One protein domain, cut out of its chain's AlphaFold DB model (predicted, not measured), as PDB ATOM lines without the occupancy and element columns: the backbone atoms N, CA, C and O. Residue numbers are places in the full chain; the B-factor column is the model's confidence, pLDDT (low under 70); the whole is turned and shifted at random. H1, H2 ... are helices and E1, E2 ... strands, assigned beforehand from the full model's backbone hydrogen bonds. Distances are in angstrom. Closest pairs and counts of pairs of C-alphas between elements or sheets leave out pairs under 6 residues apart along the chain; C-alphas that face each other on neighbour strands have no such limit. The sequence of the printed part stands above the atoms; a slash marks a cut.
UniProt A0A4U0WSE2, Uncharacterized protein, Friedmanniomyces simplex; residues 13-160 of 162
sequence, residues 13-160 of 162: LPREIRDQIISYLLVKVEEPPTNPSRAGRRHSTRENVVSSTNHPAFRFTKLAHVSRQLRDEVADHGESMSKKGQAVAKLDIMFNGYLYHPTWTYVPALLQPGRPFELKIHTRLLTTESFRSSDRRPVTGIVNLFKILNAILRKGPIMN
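This is residues 13 to 160 of the 162 residues of an uncharacterized protein of Friedmanniomyces simplex (UniProt A0A4U0WSE2). Three long strands, E2, E3 and E4, with short E1 beside the end of E3, make a twisted sheet; the long helix H4 packs over one face and runs along the strands. At one end of this body H1, H2 and H3 form a small helical head, and the whole is a rod spanning 63 by 28 by 27 A. The printed part has 148 residues with four named helices and four named strands, in the order H1 E1 H2 H3 E2 E3 E4 H4, and its class is mixed, helices and strands. The sheet's order is E1, E3, E2, E4, mixed parallel and antiparallel. It is only just loose, close to compact, with a radius of gyration of the C-alphas of 17.7 A.

Begin with the sheet: find C-alpha 88 at (-12.197, 13.111, 21.755), from which E2, residues 88 to 96, runs 26.1 A. E3, residues 99 to 108, covers 26.9 A, and E4, residues 118 to 127, covers 28.6 A; E1 is residues 27 to 29. H4, residues 138 to 155, runs 25.8 A to C-alpha 155 at (-2.061, 24.853, 23.911). For the head, look for H1, residues 15 to 25, starting at C-alpha 15 at (-7.242, -5.382, 36.919), then H2, residues 56 to 66, and H3, residues 68 to 83, 22.4 A long.

Look first at the hairpin E2 and E3, antiparallel, where N 92 and O 103 are 2.8 A apart. E4 is parallel to E2, with N 91 and O 120 at 2.9 A. E1 is antiparallel to E3, with N 28 and O 107 at 2.9 A; the pairing is staggered, E3 using residues 106 to 108 for E1 and 99 to 106 for E2. H4 makes two layers with the sheet, a helix on one face of it: its height is 9.7 A, it lies over E3 and E2, and on the local plane it stands at 18 degrees to E2. The closest C-alphas of E3 and H4 are those of Leu 99 and Gly 141, 6.8 A. H2 only grazes the sheet, with residues 56 to 58. H1 touches H3, which uses residues 73 to 77 alone, with the C-alphas of Ile 22 and Val 74 closest at 7.0 A. H1 and H2 only just touch, with 3 pairs of C-alphas within 8 A, the closest being Leu 25 and Ala 57, 4.9 A. H2 and H3 touch only at the corner, with the C-alphas of Ala 64 and Arg 71 closest at 4.5 A. H4 is apart from H1, H2 and H3. Every O i to N i+4 pair is within hydrogen-bond range in H1, H3 and H4; in H2 it is 4 of 7.

The C-alphas of Pro 14 and Ser 134, the two farthest apart, are 64.1 A apart, and the printed part has no cut. E1 to H2 is a long link of 26 residues, 30 to 55; within it residues 50 to 51 pair, parallel, with residues 158 to 159. Mean pLDDT of the printed part is 70.1; look for values under 70 at, among others, residues 37 to 65 and 127 to 144.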
ATOM      1  N   LEU A  13      -7.822  -4.710  44.132       87.19
ATOM      2  CA  LEU A  13      -8.916  -5.002  43.200       87.19
ATOM      3  C   LEU A  13      -8.388  -5.734  41.955       87.19
ATOM      4  O   LEU A  13      -7.254  -5.473  41.568       87.19
ATOM      5  N   PRO A  14      -9.181  -6.583  41.276       89.88
ATOM      6  CA  PRO A  14      -8.818  -7.142  39.970       89.88
ATOM      7  C   PRO A  14      -8.536  -6.057  38.922       89.88
ATOM      8  O   PRO A  14      -9.095  -4.955  38.998       89.88
ATOM      9  N   ARG A  15      -7.682  -6.358  37.934       85.25
ATOM     10  CA  ARG A  15      -7.242  -5.382  36.919       85.25
ATOM     11  C   ARG A  15      -8.419  -4.811  36.137       85.25
ATOM     12  O   ARG A  15      -8.466  -3.610  35.910       85.25
ATOM     13  N   GLU A  16      -9.400  -5.641  35.816       87.06
ATOM     14  CA  GLU A  16     -10.587  -5.274  35.045       87.06
ATOM     15  C   GLU A  16     -11.406  -4.197  35.769       87.06
ATOM     16  O   GLU A  16     -11.865  -3.229  35.162       87.06
ATOM     17  N   ILE A  17     -11.544  -4.335  37.092       87.06
ATOM     18  CA  ILE A  17     -12.250  -3.365  37.933       87.06
ATOM     19  C   ILE A  17     -11.444  -2.071  38.037       87.06
ATOM     20  O   ILE A  17     -12.011  -0.980  37.945       87.06
ATOM     21  N   ARG A  18     -10.117  -2.170  38.188       87.62
ATOM     22  CA  ARG A  18      -9.251  -0.984  38.195       87.62
ATOM     23  C   ARG A  18      -9.332  -0.235  36.873       87.62
ATOM     24  O   ARG A  18      -9.507   0.975  36.914       87.62
ATOM     25  N   ASP A  19      -9.311  -0.918  35.733       84.06
ATOM     26  CA  ASP A  19      -9.411  -0.298  34.407       84.06
ATOM     27  C   ASP A  19     -10.753   0.426  34.205       84.06
ATOM     28  O   ASP A  19     -10.783   1.521  33.640       84.06
ATOM     29  N   GLN A  20     -11.861  -0.128  34.710       83.00
ATOM     30  CA  GLN A  20     -13.160   0.558  34.700       83.00
ATOM     31  C   GLN A  20     -13.147   1.825  35.561       83.00
ATOM     32  O   GLN A  20     -13.628   2.876  35.129       83.00
ATOM     33  N   ILE A  21     -12.563   1.746  36.759       83.88
ATOM     34  CA  ILE A  21     -12.434   2.903  37.652       83.88
ATOM     35  C   ILE A  21     -11.507   3.954  37.031       83.88
ATOM     36  O   ILE A  21     -11.830   5.137  37.054       83.88
ATOM     37  N   ILE A  22     -10.392   3.538  36.433       81.88
ATOM     38  CA  ILE A  22      -9.444   4.399  35.720       81.88
ATOM     39  C   ILE A  22     -10.152   5.102  34.557       81.88
ATOM     40  O   ILE A  22     -10.059   6.321  34.452       81.88
ATOM     41  N   SER A  23     -10.918   4.375  33.739       79.19
ATOM     42  CA  SER A  23     -11.707   4.944  32.638       79.19
ATOM     43  C   SER A  23     -12.684   6.017  33.124       79.19
ATOM     44  O   SER A  23     -12.723   7.125  32.588       79.19
ATOM     45  N   TYR A  24     -13.425   5.722  34.197       78.25
ATOM     46  CA  TYR A  24     -14.353   6.675  34.799       78.25
ATOM     47  C   TYR A  24     -13.630   7.902  35.361       78.25
ATOM     48  O   TYR A  24     -14.047   9.038  35.140       78.25
ATOM     49  N   LEU A  25     -12.529   7.684  36.080       77.19
ATOM     50  CA  LEU A  25     -11.806   8.761  36.736       77.19
ATOM     51  C   LEU A  25     -11.088   9.644  35.733       77.19
ATOM     52  O   LEU A  25     -11.083  10.844  35.942       77.19
ATOM     53  N   LEU A  26     -10.517   9.107  34.659       76.56
ATOM     54  CA  LEU A  26      -9.732   9.868  33.685       76.56
ATOM     55  C   LEU A  26     -10.566  10.715  32.727       76.56
ATOM     56  O   LEU A  26      -9.994  11.451  31.925       76.56
ATOM     57  N   VAL A  27     -11.891  10.650  32.786       73.62
ATOM     58  CA  VAL A  27     -12.754  11.434  31.911       73.62
ATOM     59  C   VAL A  27     -13.515  12.451  32.739       73.62
ATOM     60  O   VAL A  27     -14.227  12.115  33.679       73.62
ATOM     61  N   LYS A  28     -13.400  13.721  32.357       72.88
ATOM     62  CA  LYS A  28     -14.317  14.756  32.818       72.88
ATOM     63  C   LYS A  28     -15.512  14.814  31.881       72.88
ATOM     64  O   LYS A  28     -15.333  15.166  30.720       72.88
ATOM     65  N   VAL A  29     -16.700  14.504  32.395       73.44
ATOM     66  CA  VAL A  29     -17.976  14.710  31.697       73.44
ATOM     67  C   VAL A  29     -18.762  15.769  32.455       73.44
ATOM     68  O   VAL A  29     -19.043  15.607  33.638       73.44
ATOM     69  N   GLU A  30     -19.099  16.859  31.778       73.94
ATOM     70  CA  GLU A  30     -19.998  17.893  32.289       73.94
ATOM     71  C   GLU A  30     -21.156  18.066  31.309       73.94
ATOM     72  O   GLU A  30     -20.974  18.053  30.087       73.94
ATOM     73  N   GLU A  31     -22.364  18.229  31.845       77.44
ATOM     74  CA  GLU A  31     -23.514  18.574  31.020       77.44
ATOM     75  C   GLU A  31     -23.333  19.973  30.412       77.44
ATOM     76  O   GLU A  31     -22.800  20.875  31.071       77.44
ATOM     77  N   PRO A  32     -23.788  20.192  29.163       77.31
ATOM     78  CA  PRO A  32     -23.798  21.520  28.575       77.31
ATOM     79  C   PRO A  32     -24.577  22.486  29.480       77.31
ATOM     80  O   PRO A  32     -25.705  22.180  29.878       77.31
ATOM     81  N   PRO A  33     -24.032  23.669  29.804       76.06
ATOM     82  CA  PRO A  33     -24.700  24.589  30.710       76.06
ATOM     83  C   PRO A  33     -26.030  25.048  30.113       76.06
ATOM     84  O   PRO A  33     -26.100  25.443  28.949       76.06
ATOM     85  N   THR A  34     -27.093  25.028  30.914       77.88
ATOM     86  CA  THR A  34     -28.418  25.507  30.486       77.88
ATOM     87  C   THR A  34     -28.451  27.029  30.339       77.88
ATOM     88  O   THR A  34     -29.208  27.546  29.532       77.88
ATOM     89  N   ASN A  35     -27.629  27.743  31.121       75.12
ATOM     90  CA  ASN A  35     -27.639  29.202  31.210       75.12
ATOM     91  C   ASN A  35     -26.222  29.801  31.228       75.12
ATOM     92  O   ASN A  35     -25.314  29.196  31.810       75.12
ATOM     93  N   PRO A  36     -26.035  31.028  30.696       71.31
ATOM     94  CA  PRO A  36     -24.758  31.757  30.675       71.31
ATOM     95  C   PRO A  36     -24.029  31.827  32.018       71.31
ATOM     96  O   PRO A  36     -22.806  31.698  32.064       71.31
ATOM     97  N   SER A  37     -24.778  31.980  33.110       69.56
ATOM     98  CA  SER A  37     -24.250  32.085  34.476       69.56
ATOM     99  C   SER A  37     -23.655  30.777  35.008       69.56
ATOM    100  O   SER A  37     -22.900  30.799  35.974       69.56
ATOM    101  N   ARG A  38     -23.991  29.634  34.391       67.50
ATOM    102  CA  ARG A  38     -23.476  28.302  34.749       67.50
ATOM    103  C   ARG A  38     -22.322  27.841  33.853       67.50
ATOM    104  O   ARG A  38     -21.746  26.796  34.121       67.50
ATOM    105  N   ALA A  39     -21.946  28.614  32.835       62.00
ATOM    106  CA  ALA A  39     -20.918  28.257  31.853       62.00
ATOM    107  C   ALA A  39     -19.457  28.390  32.361       62.00
ATOM    108  O   ALA A  39     -18.549  28.689  31.593       62.00
ATOM    109  N   GLY A  40     -19.220  28.186  33.662       59.38
ATOM    110  CA  GLY A  40     -17.893  28.277  34.278       59.38
ATOM    111  C   GLY A  40     -17.366  29.707  34.491       59.38
ATOM    112  O   GLY A  40     -17.879  30.694  33.957       59.38
ATOM    113  N   ARG A  41     -16.329  29.837  35.331       51.62
ATOM    114  CA  ARG A  41     -15.703  31.127  35.676       51.62
ATOM    115  C   ARG A  41     -14.738  31.561  34.569       51.62
ATOM    116  O   ARG A  41     -13.792  30.847  34.249       51.62
ATOM    117  N   ARG A  42     -14.928  32.771  34.037       53.88
ATOM    118  CA  ARG A  42     -13.972  33.420  33.129       53.88
ATOM    119  C   ARG A  42     -12.861  34.045  33.965       53.88
ATOM    120  O   ARG A  42     -13.107  35.044  34.636       53.88
ATOM    121  N   HIS A  43     -11.645  33.505  33.934       43.88
ATOM    122  CA  HIS A  43     -10.507  34.329  34.339       43.88
ATOM    123  C   HIS A  43     -10.209  35.338  33.224       43.88
ATOM    124  O   HIS A  43     -10.279  35.014  32.043       43.88
ATOM    125  N   SER A  44      -9.938  36.580  33.628       38.81
ATOM    126  CA  SER A  44      -9.911  37.823  32.837       38.81
ATOM    127  C   SER A  44      -9.037  37.838  31.567       38.81
ATOM    128  O   SER A  44      -9.070  38.809  30.809       38.81
ATOM    129  N   THR A  45      -8.257  36.802  31.288       47.91
ATOM    130  CA  THR A  45      -7.516  36.651  30.033       47.91
ATOM    131  C   THR A  45      -8.427  36.043  28.969       47.91
ATOM    132  O   THR A  45      -8.689  34.844  28.975       47.91
ATOM    133  N   ARG A  46      -8.903  36.898  28.057       53.31
ATOM    134  CA  ARG A  46      -9.879  36.692  26.963       53.31
ATOM    135  C   ARG A  46      -9.626  35.519  25.986       53.31
ATOM    136  O   ARG A  46     -10.319  35.425  24.980       53.31
ATOM    137  N   GLU A  47      -8.664  34.645  26.251       55.41
ATOM    138  CA  GLU A  47      -8.119  33.697  25.272       55.41
ATOM    139  C   GLU A  47      -8.200  32.230  25.708       55.41
ATOM    140  O   GLU A  47      -8.021  31.349  24.874       55.41
ATOM    141  N   ASN A  48      -8.513  31.947  26.979       56.09
ATOM    142  CA  ASN A  48      -8.434  30.587  27.515       56.09
ATOM    143  C   ASN A  48      -9.775  30.115  28.086       56.09
ATOM    144  O   ASN A  48     -10.402  30.803  28.893       56.09
ATOM    145  N   VAL A  49     -10.180  28.901  27.704       60.28
ATOM    146  CA  VAL A  49     -11.320  28.200  28.308       60.28
ATOM    147  C   VAL A  49     -10.799  27.388  29.480       60.28
ATOM    148  O   VAL A  49     -10.235  26.308  29.297       60.28
ATOM    149  N   VAL A  50     -10.956  27.940  30.678       59.22
ATOM    150  CA  VAL A  50     -10.481  27.318  31.911       59.22
ATOM    151  C   VAL A  50     -11.505  26.303  32.400       59.22
ATOM    152  O   VAL A  50     -12.653  26.646  32.674       59.22
ATOM    153  N   SER A  51     -11.076  25.053  32.559       59.03
ATOM    154  CA  SER A  51     -11.884  24.031  33.225       59.03
ATOM    155  C   SER A  51     -11.704  24.105  34.745       59.03
ATOM    156  O   SER A  51     -10.581  24.268  35.225       59.03
ATOM    157  N   SER A  52     -12.793  23.956  35.512       56.91
ATOM    158  CA  SER A  52     -12.708  23.786  36.970       56.91
ATOM    159  C   SER A  52     -11.883  22.538  37.294       56.91
ATOM    160  O   SER A  52     -12.224  21.428  36.869       56.91
ATOM    161  N   THR A  53     -10.797  22.724  38.044       56.53
ATOM    162  CA  THR A  53      -9.813  21.690  38.404       56.53
ATOM    163  C   THR A  53     -10.221  20.813  39.577       56.53
ATOM    164  O   THR A  53      -9.489  19.903  39.959       56.53
ATOM    165  N   ASN A  54     -11.428  21.008  40.109       58.22
ATOM    166  CA  ASN A  54     -11.975  20.140  41.148       58.22
ATOM    167  C   ASN A  54     -12.392  18.754  40.631       58.22
ATOM    168  O   ASN A  54     -12.814  17.920  41.429       58.22
ATOM    169  N   HIS A  55     -12.254  18.480  39.329       62.16
ATOM    170  CA  HIS A  55     -12.625  17.188  38.773       62.16
ATOM    171  C   HIS A  55     -11.643  16.074  39.200       62.16
ATOM    172  O   HIS A  55     -10.427  16.257  39.069       62.16
ATOM    173  N   PRO A  56     -12.137  14.900  39.653       60.62
ATOM    174  CA  PRO A  56     -11.309  13.768  40.081       60.62
ATOM    175  C   PRO A  56     -10.243  13.355  39.061       60.62
ATOM    176  O   PRO A  56      -9.126  13.029  39.450       60.62
ATOM    177  N   ALA A  57     -10.549  13.470  37.768       63.72
ATOM    178  CA  ALA A  57      -9.633  13.174  36.665       63.72
ATOM    179  C   ALA A  57      -8.267  13.849  36.772       63.72
ATOM    180  O   ALA A  57      -7.235  13.217  36.558       63.72
ATOM    181  N   PHE A  58      -8.246  15.113  37.188       63.72
ATOM    182  CA  PHE A  58      -7.012  15.891  37.302       63.72
ATOM    183  C   PHE A  58      -6.269  15.652  38.620       63.72
ATOM    184  O   PHE A  58      -5.110  16.036  38.766       63.72
ATOM    185  N   ARG A  59      -6.922  15.011  39.596       64.56
ATOM    186  CA  ARG A  59      -6.280  14.503  40.818       64.56
ATOM    187  C   ARG A  59      -5.742  13.091  40.601       64.56
ATOM    188  O   ARG A  59      -4.698  12.746  41.142       64.56
ATOM    189  N   PHE A  60      -6.415  12.294  39.777       63.59
ATOM    190  CA  PHE A  60      -6.015  10.926  39.472       63.59
ATOM    191  C   PHE A  60      -4.728  10.863  38.642       63.59
ATOM    192  O   PHE A  60      -3.876  10.014  38.892       63.59
ATOM    193  N   THR A  61      -4.505  11.835  37.754       64.25
ATOM    194  CA  THR A  61      -3.199  12.017  37.098       64.25
ATOM    195  C   THR A  61      -2.071  12.236  38.110       64.25
ATOM    196  O   THR A  61      -0.981  11.699  37.922       64.25
ATOM    197  N   LYS A  62      -2.324  12.933  39.229       66.12
ATOM    198  CA  LYS A  62      -1.350  13.072  40.329       66.12
ATOM    199  C   LYS A  62      -1.139  11.753  41.084       66.12
ATOM    200  O   LYS A  62      -0.006  11.434  41.420       66.12
ATOM    201  N   LEU A  63      -2.187  10.952  41.298       62.31
ATOM    202  CA  LEU A  63      -2.070   9.628  41.938       62.31
ATOM    203  C   LEU A  63      -1.240   8.642  41.101       62.31
ATOM    204  O   LEU A  63      -0.411   7.917  41.652       62.31
ATOM    205  N   ALA A  64      -1.380   8.678  39.775       63.56
ATOM    206  CA  ALA A  64      -0.546   7.899  38.858       63.56
ATOM    207  C   ALA A  64       0.950   8.280  38.931       63.56
ATOM    208  O   ALA A  64       1.817   7.490  38.566       63.56
ATOM    209  N   HIS A  65       1.298   9.467  39.440       66.06
ATOM    210  CA  HIS A  65       2.703   9.827  39.650       66.06
ATOM    211  C   HIS A  65       3.306   9.156  40.890       66.06
ATOM    212  O   HIS A  65       4.520   8.972  40.924       66.06
ATOM    213  N   VAL A  66       2.491   8.739  41.865       72.75
ATOM    214  CA  VAL A  66       2.962   8.172  43.142       72.75
ATOM    215  C   VAL A  66       3.156   6.653  43.072       72.75
ATOM    216  O   VAL A  66       4.042   6.120  43.732       72.75
ATOM    217  N   SER A  67       2.378   5.942  42.249       81.06
ATOM    218  CA  SER A  67       2.495   4.486  42.072       81.06
ATOM    219  C   SER A  67       2.924   4.135  40.652       81.06
ATOM    220  O   SER A  67       2.229   4.475  39.696       81.06
ATOM    221  N   ARG A  68       4.044   3.409  40.515       81.69
ATOM    222  CA  ARG A  68       4.535   2.926  39.214       81.69
ATOM    223  C   ARG A  68       3.515   2.021  38.530       81.69
ATOM    224  O   ARG A  68       3.257   2.211  37.354       81.69
ATOM    225  N   GLN A  69       2.885   1.118  39.285       84.12
ATOM    226  CA  GLN A  69       1.850   0.246  38.737       84.12
ATOM    227  C   GLN A  69       0.724   1.078  38.120       84.12
ATOM    228  O   GLN A  69       0.441   0.910  36.945       84.12
ATOM    229  N   LEU A  70       0.145   2.026  38.873       78.88
ATOM    230  CA  LEU A  70      -0.931   2.893  38.371       78.88
ATOM    231  C   LEU A  70      -0.500   3.743  37.183       78.88
ATOM    232  O   LEU A  70      -1.307   3.994  36.296       78.88
ATOM    233  N   ARG A  71       0.756   4.189  37.167       79.44
ATOM    234  CA  ARG A  71       1.322   4.915  36.034       79.44
ATOM    235  C   ARG A  71       1.267   4.086  34.762       79.44
ATOM    236  O   ARG A  71       0.794   4.591  33.749       79.44
ATOM    237  N   ASP A  72       1.721   2.842  34.849       82.12
ATOM    238  CA  ASP A  72       1.762   1.923  33.720       82.12
ATOM    239  C   ASP A  72       0.323   1.577  33.282       82.12
ATOM    240  O   ASP A  72       0.008   1.701  32.103       82.12
ATOM    241  N   GLU A  73      -0.606   1.313  34.220       84.31
ATOM    242  CA  GLU A  73      -2.017   1.033  33.872       84.31
ATOM    243  C   GLU A  73      -2.695   2.226  33.173       84.31
ATOM    244  O   GLU A  73      -3.447   2.064  32.212       84.31
ATOM    245  N   VAL A  74      -2.417   3.445  33.639       78.38
ATOM    246  CA  VAL A  74      -2.945   4.683  33.053       78.38
ATOM    247  C   VAL A  74      -2.324   4.960  31.681       78.38
ATOM    248  O   VAL A  74      -3.028   5.425  30.780       78.38
ATOM    249  N   ALA A  75      -1.034   4.670  31.501       77.69
ATOM    250  CA  ALA A  75      -0.360   4.790  30.212       77.69
ATOM    251  C   ALA A  75      -0.935   3.795  29.191       77.69
ATOM    252  O   ALA A  75      -1.331   4.222  28.103       77.69
ATOM    253  N   ASP A  76      -1.091   2.523  29.572       81.25
ATOM    254  CA  ASP A  76      -1.731   1.484  28.753       81.25
ATOM    255  C   ASP A  76      -3.147   1.904  28.336       81.25
ATOM    256  O   ASP A  76      -3.549   1.777  27.174       81.25
ATOM    257  N   HIS A  77      -3.909   2.454  29.288       78.25
ATOM    258  CA  HIS A  77      -5.261   2.936  29.041       78.25
ATOM    259  C   HIS A  77      -5.275   4.110  28.051       78.25
ATOM    260  O   HIS A  77      -6.077   4.127  27.113       78.25
ATOM    261  N   GLY A  78      -4.358   5.068  28.209       73.31
ATOM    262  CA  GLY A  78      -4.192   6.196  27.292       73.31
ATOM    263  C   GLY A  78      -3.817   5.768  25.875       73.31
ATOM    264  O   GLY A  78      -4.394   6.265  24.906       73.31
ATOM    265  N   GLU A  79      -2.898   4.810  25.737       75.06
ATOM    266  CA  GLU A  79      -2.535   4.252  24.434       75.06
ATOM    267  C   GLU A  79      -3.699   3.512  23.777       75.06
ATOM    268  O   GLU A  79      -3.935   3.683  22.580       75.06
ATOM    269  N   SER A  80      -4.457   2.733  24.550       76.19
ATOM    270  CA  SER A  80      -5.649   2.031  24.064       76.19
ATOM    271  C   SER A  80      -6.712   3.013  23.561       76.19
ATOM    272  O   SER A  80      -7.222   2.857  22.450       76.19
ATOM    273  N   MET A  81      -6.987   4.077  24.320       70.56
ATOM    274  CA  MET A  81      -7.916   5.147  23.928       70.56
ATOM    275  C   MET A  81      -7.439   5.890  22.673       70.56
ATOM    276  O   MET A  81      -8.239   6.187  21.785       70.56
ATOM    277  N   SER A  82      -6.132   6.147  22.562       67.94
ATOM    278  CA  SER A  82      -5.535   6.772  21.378       67.94
ATOM    279  C   SER A  82      -5.651   5.876  20.141       67.94
ATOM    280  O   SER A  82      -6.048   6.366  19.086       67.94
ATOM    281  N   LYS A  83      -5.352   4.574  20.257       71.38
ATOM    282  CA  LYS A  83      -5.456   3.595  19.155       71.38
ATOM    283  C   LYS A  83      -6.899   3.393  18.693       71.38
ATOM    284  O   LYS A  83      -7.138   3.200  17.508       71.38
ATOM    285  N   LYS A  84      -7.862   3.483  19.614       71.12
ATOM    286  CA  LYS A  84      -9.299   3.406  19.312       71.12
ATOM    287  C   LYS A  84      -9.879   4.699  18.726       71.12
ATOM    288  O   LYS A  84     -11.080   4.750  18.481       71.12
ATOM    289  N   GLY A  85      -9.074   5.752  18.548       63.59
ATOM    290  CA  GLY A  85      -9.565   7.063  18.107       63.59
ATOM    291  C   GLY A  85     -10.505   7.732  19.119       63.59
ATOM    292  O   GLY A  85     -11.263   8.625  18.764       63.59
ATOM    293  N   GLN A  86     -10.477   7.306  20.386       65.94
ATOM    294  CA  GLN A  86     -11.364   7.797  21.444       65.94
ATOM    295  C   GLN A  86     -10.799   9.005  22.203       65.94
ATOM    296  O   GLN A  86     -11.421   9.479  23.154       65.94
ATOM    297  N   ALA A  87      -9.650   9.544  21.781       69.19
ATOM    298  CA  ALA A  87      -9.149  10.831  22.253       69.19
ATOM    299  C   ALA A  87     -10.004  11.967  21.662       69.19
ATOM    300  O   ALA A  87      -9.580  12.692  20.766       69.19
ATOM    301  N   VAL A  88     -11.239  12.080  22.148       77.75
ATOM    302  CA  VAL A  88     -12.197  13.111  21.755       77.75
ATOM    303  C   VAL A  88     -12.276  14.128  22.883       77.75
ATOM    304  O   VAL A  88     -12.445  13.748  24.033       77.75
ATOM    305  N   ALA A  89     -12.193  15.416  22.588       79.94
ATOM    306  CA  ALA A  89     -12.584  16.478  23.506       79.94
ATOM    307  C   ALA A  89     -13.865  17.125  22.978       79.94
ATOM    308  O   ALA A  89     -14.010  17.319  21.770       79.94
ATOM    309  N   LYS A  90     -14.808  17.456  23.862       84.44
ATOM    310  CA  LYS A  90     -16.051  18.138  23.484       84.44
ATOM    311  C   LYS A  90     -16.117  19.508  24.133       84.44
ATOM    312  O   LYS A  90     -15.971  19.641  25.351       84.44
ATOM    313  N   LEU A  91     -16.361  20.507  23.299       82.06
ATOM    314  CA  LEU A  91     -16.513  21.897  23.693       82.06
ATOM    315  C   LEU A  91     -17.906  22.371  23.281       82.06
ATOM    316  O   LEU A  91     -18.255  22.324  22.105       82.06
ATOM    317  N   ASP A  92     -18.692  22.832  24.242       83.38
ATOM    318  CA  ASP A  92     -19.943  23.538  23.989       83.38
ATOM    319  C   ASP A  92     -19.682  25.045  23.961       83.38
ATOM    320  O   ASP A  92     -19.001  25.579  24.833       83.38
ATOM    321  N   ILE A  93     -20.204  25.739  22.957       80.69
ATOM    322  CA  ILE A  93     -20.096  27.188  22.820       80.69
ATOM    323  C   ILE A  93     -21.503  27.749  22.725       80.69
ATOM    324  O   ILE A  93     -22.163  27.674  21.687       80.69
ATOM    325  N   MET A  94     -21.951  28.335  23.827       80.50
ATOM    326  CA  MET A  94     -23.250  28.984  23.896       80.50
ATOM    327  C   MET A  94     -23.123  30.468  23.554       80.50
ATOM    328  O   MET A  94     -22.303  31.180  24.133       80.50
ATOM    329  N   PHE A  95     -23.965  30.941  22.645       76.69
ATOM    330  CA  PHE A  95     -24.045  32.324  22.197       76.69
ATOM    331  C   PHE A  95     -25.274  33.013  22.796       76.69
ATOM    332  O   PHE A  95     -26.385  32.490  22.742       76.69
ATOM    333  N   ASN A  96     -25.070  34.205  23.343       75.00
ATOM    334  CA  ASN A  96     -26.106  35.134  23.778       75.00
ATOM    335  C   ASN A  96     -25.782  36.487  23.128       75.00
ATOM    336  O   ASN A  96     -24.959  37.255  23.643       75.00
ATOM    337  N   GLY A  97     -26.304  36.708  21.919       72.19
ATOM    338  CA  GLY A  97     -25.837  37.792  21.052       72.19
ATOM    339  C   GLY A  97     -24.363  37.684  20.685       72.19
ATOM    340  O   GLY A  97     -23.878  36.645  20.245       72.19
ATOM    341  N   TYR A  98     -23.623  38.770  20.928       66.50
ATOM    342  CA  TYR A  98     -22.171  38.843  20.721       66.50
ATOM    343  C   TYR A  98     -21.341  38.216  21.852       66.50
ATOM    344  O   TYR A  98     -20.112  38.157  21.754       66.50
ATOM    345  N   LEU A  99     -21.979  37.777  22.941       71.31
ATOM    346  CA  LEU A  99     -21.306  37.083  24.033       71.31
ATOM    347  C   LEU A  99     -21.308  35.584  23.753       71.31
ATOM    348  O   LEU A  99     -22.350  34.989  23.501       71.31
ATOM    349  N   TYR A 100     -20.141  34.961  23.856       74.12
ATOM    350  CA  TYR A 100     -19.990  33.514  23.754       74.12
ATOM    351  C   TYR A 100     -19.500  32.949  25.091       74.12
ATOM    352  O   TYR A 100     -18.765  33.606  25.833       74.12
ATOM    353  N   HIS A 101     -19.937  31.739  25.411       75.94
ATOM    354  CA  HIS A 101     -19.720  31.050  26.677       75.94
ATOM    355  C   HIS A 101     -19.188  29.644  26.369       75.94
ATOM    356  O   HIS A 101     -19.980  28.711  26.229       75.94
ATOM    357  N   PRO A 102     -17.864  29.496  26.188       74.81
ATOM    358  CA  PRO A 102     -17.257  28.216  25.875       74.81
ATOM    359  C   PRO A 102     -17.127  27.382  27.154       74.81
ATOM    360  O   PRO A 102     -16.635  27.874  28.168       74.81
ATOM    361  N   THR A 103     -17.563  26.130  27.108       77.75
ATOM    362  CA  THR A 103     -17.581  25.208  28.246       77.75
ATOM    363  C   THR A 103     -17.135  23.829  27.794       77.75
ATOM    364  O   THR A 103     -17.642  23.280  26.817       77.75
ATOM    365  N   TRP A 104     -16.174  23.251  28.504       78.50
ATOM    366  CA  TRP A 104     -15.728  21.886  28.258       78.50
ATOM    367  C   TRP A 104     -16.771  20.892  28.768       78.50
ATOM    368  O   TRP A 104     -16.950  20.767  29.973       78.50
ATOM    369  N   THR A 105     -17.433  20.167  27.868       78.69
ATOM    370  CA  THR A 105     -18.430  19.142  28.230       78.69
ATOM    371  C   THR A 105     -17.823  17.748  28.306       78.69
ATOM    372  O   THR A 105     -18.337  16.867  28.991       78.69
ATOM    373  N   TYR A 106     -16.695  17.535  27.630       80.06
ATOM    374  CA  TYR A 106     -15.938  16.296  27.723       80.06
ATOM    375  C   TYR A 106     -14.446  16.575  27.568       80.06
ATOM    376  O   TYR A 106     -14.026  17.119  26.545       80.06
ATOM    377  N   VAL A 107     -13.638  16.192  28.556       76.12
ATOM    378  CA  VAL A 107     -12.172  16.304  28.486       76.12
ATOM    379  C   VAL A 107     -11.539  15.037  29.054       76.12
ATOM    380  O   VAL A 107     -11.677  14.781  30.253       76.12
ATOM    381  N   PRO A 108     -10.812  14.257  28.240       73.31
ATOM    382  CA  PRO A 108      -9.960  13.205  28.762       73.31
ATOM    383  C   PRO A 108      -8.761  13.832  29.486       73.31
ATOM    384  O   PRO A 108      -8.071  14.698  28.950       73.31
ATOM    385  N   ALA A 109      -8.474  13.383  30.704       68.00
ATOM    386  CA  ALA A 109      -7.325  13.831  31.490       68.00
ATOM    387  C   ALA A 109      -5.978  13.367  30.918       68.00
ATOM    388  O   ALA A 109      -4.938  13.874  31.329       68.00
ATOM    389  N   LEU A 110      -6.000  12.438  29.959       67.25
ATOM    390  CA  LEU A 110      -4.822  11.924  29.259       67.25
ATOM    391  C   LEU A 110      -4.559  12.591  27.907       67.25
ATOM    392  O   LEU A 110      -3.853  12.017  27.081       67.25
ATOM    393  N   LEU A 111      -5.107  13.782  27.650       66.69
ATOM    394  CA  LEU A 111      -4.691  14.557  26.481       66.69
ATOM    395  C   LEU A 111      -3.196  14.878  26.598       66.69
ATOM    396  O   LEU A 111      -2.785  15.751  27.360       66.69
ATOM    397  N   GLN A 112      -2.379  14.122  25.865       61.94
ATOM    398  CA  GLN A 112      -0.935  14.303  25.843       61.94
ATOM    399  C   GLN A 112      -0.592  15.546  25.012       61.94
ATOM    400  O   GLN A 112      -1.077  15.671  23.882       61.94
ATOM    401  N   PRO A 113       0.264  16.449  25.522       60.38
ATOM    402  CA  PRO A 113       0.776  17.561  24.735       60.38
ATOM    403  C   PRO A 113       1.391  17.064  23.422       60.38
ATOM    404  O   PRO A 113       2.162  16.108  23.412       60.38
ATOM    405  N   GLY A 114       1.040  17.707  22.309       61.19
ATOM    406  CA  GLY A 114       1.589  17.386  20.989       61.19
ATOM    407  C   GLY A 114       0.989  16.161  20.292       61.19
ATOM    408  O   GLY A 114       1.313  15.937  19.127       61.19
ATOM    409  N   ARG A 115       0.092  15.391  20.930       67.81
ATOM    410  CA  ARG A 115      -0.672  14.349  20.226       67.81
ATOM    411  C   ARG A 115      -1.964  14.915  19.628       67.81
ATOM    412  O   ARG A 115      -2.649  15.691  20.297       67.81
ATOM    413  N   PRO A 116      -2.326  14.522  18.393       69.44
ATOM    414  CA  PRO A 116      -3.595  14.923  17.809       69.44
ATOM    415  C   PRO A 116      -4.755  14.296  18.589       69.44
ATOM    416  O   PRO A 116      -4.694  13.138  19.002       69.44
ATOM    417  N   PHE A 117      -5.821  15.067  18.769       75.44
ATOM    418  CA  PHE A 117      -7.079  14.618  19.355       75.44
ATOM    419  C   PHE A 117      -8.239  15.197  18.543       75.44
ATOM    420  O   PHE A 117      -8.106  16.247  17.909       75.44
ATOM    421  N   GLU A 118      -9.380  14.518  18.549       79.50
ATOM    422  CA  GLU A 118     -10.578  15.005  17.868       79.50
ATOM    423  C   GLU A 118     -11.273  16.047  18.755       79.50
ATOM    424  O   GLU A 118     -11.678  15.745  19.876       79.50
ATOM    425  N   LEU A 119     -11.439  17.279  18.272       81.25
ATOM    426  CA  LEU A 119     -12.211  18.310  18.969       81.25
ATOM    427  C   LEU A 119     -13.613  18.414  18.359       81.25
ATOM    428  O   LEU A 119     -13.779  18.921  17.252       81.25
ATOM    429  N   LYS A 120     -14.635  17.991  19.105       84.75
ATOM    430  CA  LYS A 120     -16.043  18.168  18.728       84.75
ATOM    431  C   LYS A 120     -16.588  19.447  19.341       84.75
ATOM    432  O   LYS A 120     -16.673  19.569  20.563       84.75
ATOM    433  N   ILE A 121     -16.975  20.387  18.489       82.75
ATOM    434  CA  ILE A 121     -17.523  21.676  18.909       82.75
ATOM    435  C   ILE A 121     -19.032  21.648  18.699       82.75
ATOM    436  O   ILE A 121     -19.505  21.490  17.575       82.75
ATOM    437  N   HIS A 122     -19.786  21.811  19.779       85.69
ATOM    438  CA  HIS A 122     -21.220  22.044  19.719       85.69
ATOM    439  C   HIS A 122     -21.479  23.537  19.902       85.69
ATOM    440  O   HIS A 122     -20.905  24.162  20.789       85.69
ATOM    441  N   THR A 123     -22.314  24.124  19.049       80.56
ATOM    442  CA  THR A 123     -22.664  25.544  19.134       80.56
ATOM    443  C   THR A 123     -24.154  25.677  19.383       80.56
ATOM    444  O   THR A 123     -24.955  24.989  18.750       80.56
ATOM    445  N   ARG A 124     -24.530  26.533  20.334       83.19
ATOM    446  CA  ARG A 124     -25.931  26.758  20.706       83.19
ATOM    447  C   ARG A 124     -26.221  28.242  20.785       83.19
ATOM    448  O   ARG A 124     -25.413  28.998  21.314       83.19
ATOM    449  N   LEU A 125     -27.379  28.649  20.287       77.81
ATOM    450  CA  LEU A 125     -27.841  30.031  20.323       77.81
ATOM    451  C   LEU A 125     -28.954  30.153  21.363       77.81
ATOM    452  O   LEU A 125     -29.979  29.491  21.232       77.81
ATOM    453  N   LEU A 126     -28.743  30.963  22.400       74.50
ATOM    454  CA  LEU A 126     -29.736  31.184  23.451       74.50
ATOM    455  C   LEU A 126     -30.747  32.258  23.035       74.50
ATOM    456  O   LEU A 126     -31.947  32.078  23.199       74.50
ATOM    457  N   THR A 127     -30.264  33.379  22.493       67.88
ATOM    458  CA  THR A 127     -31.105  34.491  22.036       67.88
ATOM    459  C   THR A 127     -30.495  35.154  20.800       67.88
ATOM    460  O   THR A 127     -29.269  35.265  20.664       67.88
ATOM    461  N   THR A 128     -31.359  35.604  19.888       61.22
ATOM    462  CA  THR A 128     -30.997  36.386  18.693       61.22
ATOM    463  C   THR A 128     -31.170  37.893  18.892       61.22
ATOM    464  O   THR A 128     -30.759  38.678  18.040       61.22
ATOM    465  N   GLU A 129     -31.758  38.315  20.016       57.97
ATOM    466  CA  GLU A 129     -32.264  39.681  20.234       57.97
ATOM    467  C   GLU A 129     -31.190  40.777  20.163       57.97
ATOM    468  O   GLU A 129     -31.497  41.952  19.951       57.97
ATOM    469  N   SER A 130     -29.923  40.393  20.300       53.94
ATOM    470  CA  SER A 130     -28.761  41.283  20.292       53.94
ATOM    471  C   SER A 130     -27.972  41.281  18.976       53.94
ATOM    472  O   SER A 130     -26.997  42.015  18.882       53.94
ATOM    473  N   PHE A 131     -28.398  40.558  17.931       56.09
ATOM    474  CA  PHE A 131     -27.837  40.702  16.573       56.09
ATOM    475  C   PHE A 131     -28.533  41.824  15.790       56.09
ATOM    476  O   PHE A 131     -28.981  41.632  14.658       56.09
ATOM    477  N   ARG A 132     -28.668  43.013  16.385       57.62
ATOM    478  CA  ARG A 132     -29.231  44.162  15.666       57.62
ATOM    479  C   ARG A 132     -28.184  44.693  14.684       57.62
ATOM    480  O   ARG A 132     -27.050  44.959  15.063       57.62
ATOM    481  N   SER A 133     -28.587  44.868  13.424       55.19
ATOM    482  CA  SER A 133     -27.745  45.292  12.286       55.19
ATOM    483  C   SER A 133     -26.904  46.563  12.543       55.19
ATOM    484  O   SER A 133     -25.876  46.774  11.906       55.19
ATOM    485  N   SER A 134     -27.289  47.399  13.516       55.69
ATOM    486  CA  SER A 134     -26.576  48.628  13.886       55.69
ATOM    487  C   SER A 134     -25.329  48.422  14.756       55.69
ATOM    488  O   SER A 134     -24.514  49.338  14.872       55.69
ATOM    489  N   ASP A 135     -25.161  47.263  15.396       54.72
ATOM    490  CA  ASP A 135     -24.017  47.021  16.270       54.72
ATOM    491  C   ASP A 135     -22.814  46.534  15.450       54.72
ATOM    492  O   ASP A 135     -22.793  45.419  14.945       54.72
ATOM    493  N   ARG A 136     -21.739  47.332  15.377       53.97
ATOM    494  CA  ARG A 136     -20.438  46.964  14.759       53.97
ATOM    495  C   ARG A 136     -19.678  45.842  15.502       53.97
ATOM    496  O   ARG A 136     -18.501  45.595  15.244       53.97
ATOM    497  N   ARG A 137     -20.333  45.146  16.435       55.72
ATOM    498  CA  ARG A 137     -19.763  44.118  17.317       55.72
ATOM    499  C   ARG A 137     -19.746  42.657  16.795       55.72
ATOM    500  O   ARG A 137     -19.033  41.874  17.431       55.72
ATOM    501  N   PRO A 138     -20.380  42.237  15.668       54.16
ATOM    502  CA  PRO A 138     -20.343  40.835  15.226       54.16
ATOM    503  C   PRO A 138     -18.931  40.366  14.888       54.16
ATOM    504  O   PRO A 138     -18.541  39.256  15.248       54.16
ATOM    505  N   VAL A 139     -18.129  41.245  14.280       60.66
ATOM    506  CA  VAL A 139     -16.746  40.939  13.892       60.66
ATOM    507  C   VAL A 139     -15.894  40.609  15.121       60.66
ATOM    508  O   VAL A 139     -15.066  39.705  15.083       60.66
ATOM    509  N   THR A 140     -16.139  41.272  16.256       62.09
ATOM    510  CA  THR A 140     -15.354  41.056  17.483       62.09
ATOM    511  C   THR A 140     -15.654  39.699  18.126       62.09
ATOM    512  O   THR A 140     -14.738  39.040  18.619       62.09
ATOM    513  N   GLY A 141     -16.915  39.251  18.094       63.09
ATOM    514  CA  GLY A 141     -17.317  37.940  18.619       63.09
ATOM    515  C   GLY A 141     -16.680  36.784  17.845       63.09
ATOM    516  O   GLY A 141     -16.081  35.894  18.448       63.09
ATOM    517  N   ILE A 142     -16.727  36.848  16.511       66.12
ATOM    518  CA  ILE A 142     -16.127  35.842  15.623       66.12
ATOM    519  C   ILE A 142     -14.598  35.832  15.762       66.12
ATOM    520  O   ILE A 142     -14.002  34.771  15.937       66.12
ATOM    521  N   VAL A 143     -13.949  37.002  15.759       68.88
ATOM    522  CA  VAL A 143     -12.488  37.101  15.934       68.88
ATOM    523  C   VAL A 143     -12.044  36.506  17.271       68.88
ATOM    524  O   VAL A 143     -11.038  35.800  17.331       68.88
ATOM    525  N   ASN A 144     -12.789  36.740  18.349       66.19
ATOM    526  CA  ASN A 144     -12.450  36.176  19.652       66.19
ATOM    527  C   ASN A 144     -12.704  34.662  19.734       66.19
ATOM    528  O   ASN A 144     -11.922  33.955  20.369       66.19
ATOM    529  N   LEU A 145     -13.733  34.148  19.053       70.38
ATOM    530  CA  LEU A 145     -13.928  32.707  18.889       70.38
ATOM    531  C   LEU A 145     -12.723  32.074  18.179       70.38
ATOM    532  O   LEU A 145     -12.171  31.093  18.675       70.38
ATOM    533  N   PHE A 146     -12.256  32.674  17.080       73.31
ATOM    534  CA  PHE A 146     -11.048  32.216  16.389       73.31
ATOM    535  C   PHE A 146      -9.812  32.254  17.287       73.31
ATOM    536  O   PHE A 146      -9.020  31.316  17.257       73.31
ATOM    537  N   LYS A 147      -9.651  33.288  18.123       71.81
ATOM    538  CA  LYS A 147      -8.551  33.346  19.099       71.81
ATOM    539  C   LYS A 147      -8.597  32.186  20.088       71.81
ATOM    540  O   LYS A 147      -7.559  31.593  20.356       71.81
ATOM    541  N   ILE A 148      -9.781  31.828  20.580       69.94
ATOM    542  CA  ILE A 148      -9.955  30.702  21.505       69.94
ATOM    543  C   ILE A 148      -9.684  29.372  20.816       69.94
ATOM    544  O   ILE A 148      -8.954  28.550  21.359       69.94
ATOM    545  N   LEU A 149     -10.223  29.160  19.616       72.88
ATOM    546  CA  LEU A 149      -9.954  27.941  18.856       72.88
ATOM    547  C   LEU A 149      -8.464  27.808  18.549       72.88
ATOM    548  O   LEU A 149      -7.892  26.743  18.745       72.88
ATOM    549  N   ASN A 150      -7.808  28.902  18.165       72.81
ATOM    550  CA  ASN A 150      -6.368  28.925  17.936       72.81
ATOM    551  C   ASN A 150      -5.578  28.655  19.230       72.81
ATOM    552  O   ASN A 150      -4.601  27.908  19.219       72.81
ATOM    553  N   ALA A 151      -6.018  29.195  20.369       70.25
ATOM    554  CA  ALA A 151      -5.426  28.889  21.669       70.25
ATOM    555  C   ALA A 151      -5.585  27.404  22.032       70.25
ATOM    556  O   ALA A 151      -4.614  26.790  22.466       70.25
ATOM    557  N   ILE A 152      -6.755  26.805  21.789       69.94
ATOM    558  CA  ILE A 152      -7.015  25.376  22.024       69.94
ATOM    559  C   ILE A 152      -6.167  24.505  21.094       69.94
ATOM    560  O   ILE A 152      -5.577  23.532  21.551       69.94
ATOM    561  N   LEU A 153      -6.055  24.858  19.813       68.62
ATOM    562  CA  LEU A 153      -5.224  24.124  18.854       68.62
ATOM    563  C   LEU A 153      -3.740  24.167  19.231       68.62
ATOM    564  O   LEU A 153      -3.030  23.182  19.055       68.62
ATOM    565  N   ARG A 154      -3.263  25.299  19.763       66.00
ATOM    566  CA  ARG A 154      -1.848  25.480  20.120       66.00
ATOM    567  C   ARG A 154      -1.482  24.938  21.497       66.00
ATOM    568  O   ARG A 154      -0.380  24.429  21.670       66.00
ATOM    569  N   LYS A 155      -2.355  25.117  22.490       63.75
ATOM    570  CA  LYS A 155      -2.061  24.853  23.911       63.75
ATOM    571  C   LYS A 155      -2.879  23.705  24.499       63.75
ATOM    572  O   LYS A 155      -2.588  23.275  25.611       63.75
ATOM    573  N   GLY A 156      -3.881  23.205  23.780       63.47
ATOM    574  CA  GLY A 156      -4.850  22.257  24.317       63.47
ATOM    575  C   GLY A 156      -5.793  22.894  25.351       63.47
ATOM    576  O   GLY A 156      -5.813  24.117  25.529       63.47
ATOM    577  N   PRO A 157      -6.614  22.081  26.036       64.38
ATOM    578  CA  PRO A 157      -7.434  22.548  27.148       64.38
ATOM    579  C   PRO A 157      -6.553  23.019  28.308       64.38
ATOM    580  O   PRO A 157      -5.773  22.253  28.872       64.38
ATOM    581  N   ILE A 158      -6.709  24.283  28.698       60.00
ATOM    582  CA  ILE A 158      -5.966  24.862  29.817       60.00
ATOM    583  C   ILE A 158      -6.711  24.558  31.114       60.00
ATOM    584  O   ILE A 158      -7.869  24.934  31.311       60.00
ATOM    585  N   MET A 159      -6.021  23.870  32.017       55.22
ATOM    586  CA  MET A 159      -6.495  23.600  33.366       55.22
ATOM    587  C   MET A 159      -5.877  24.614  34.327       55.22
ATOM    588  O   MET A 159      -4.654  24.702  34.411       55.22
ATOM    589  N   ASN A 160      -6.692  25.366  35.072       45.06
ATOM    590  CA  ASN A 160      -6.162  26.238  36.124       45.06
ATOM    591  C   ASN A 160      -5.952  25.437  37.403       45.06
ATOM    592  O   ASN A 160      -6.895  25.211  38.163       45.06
TER     593      ASN A 160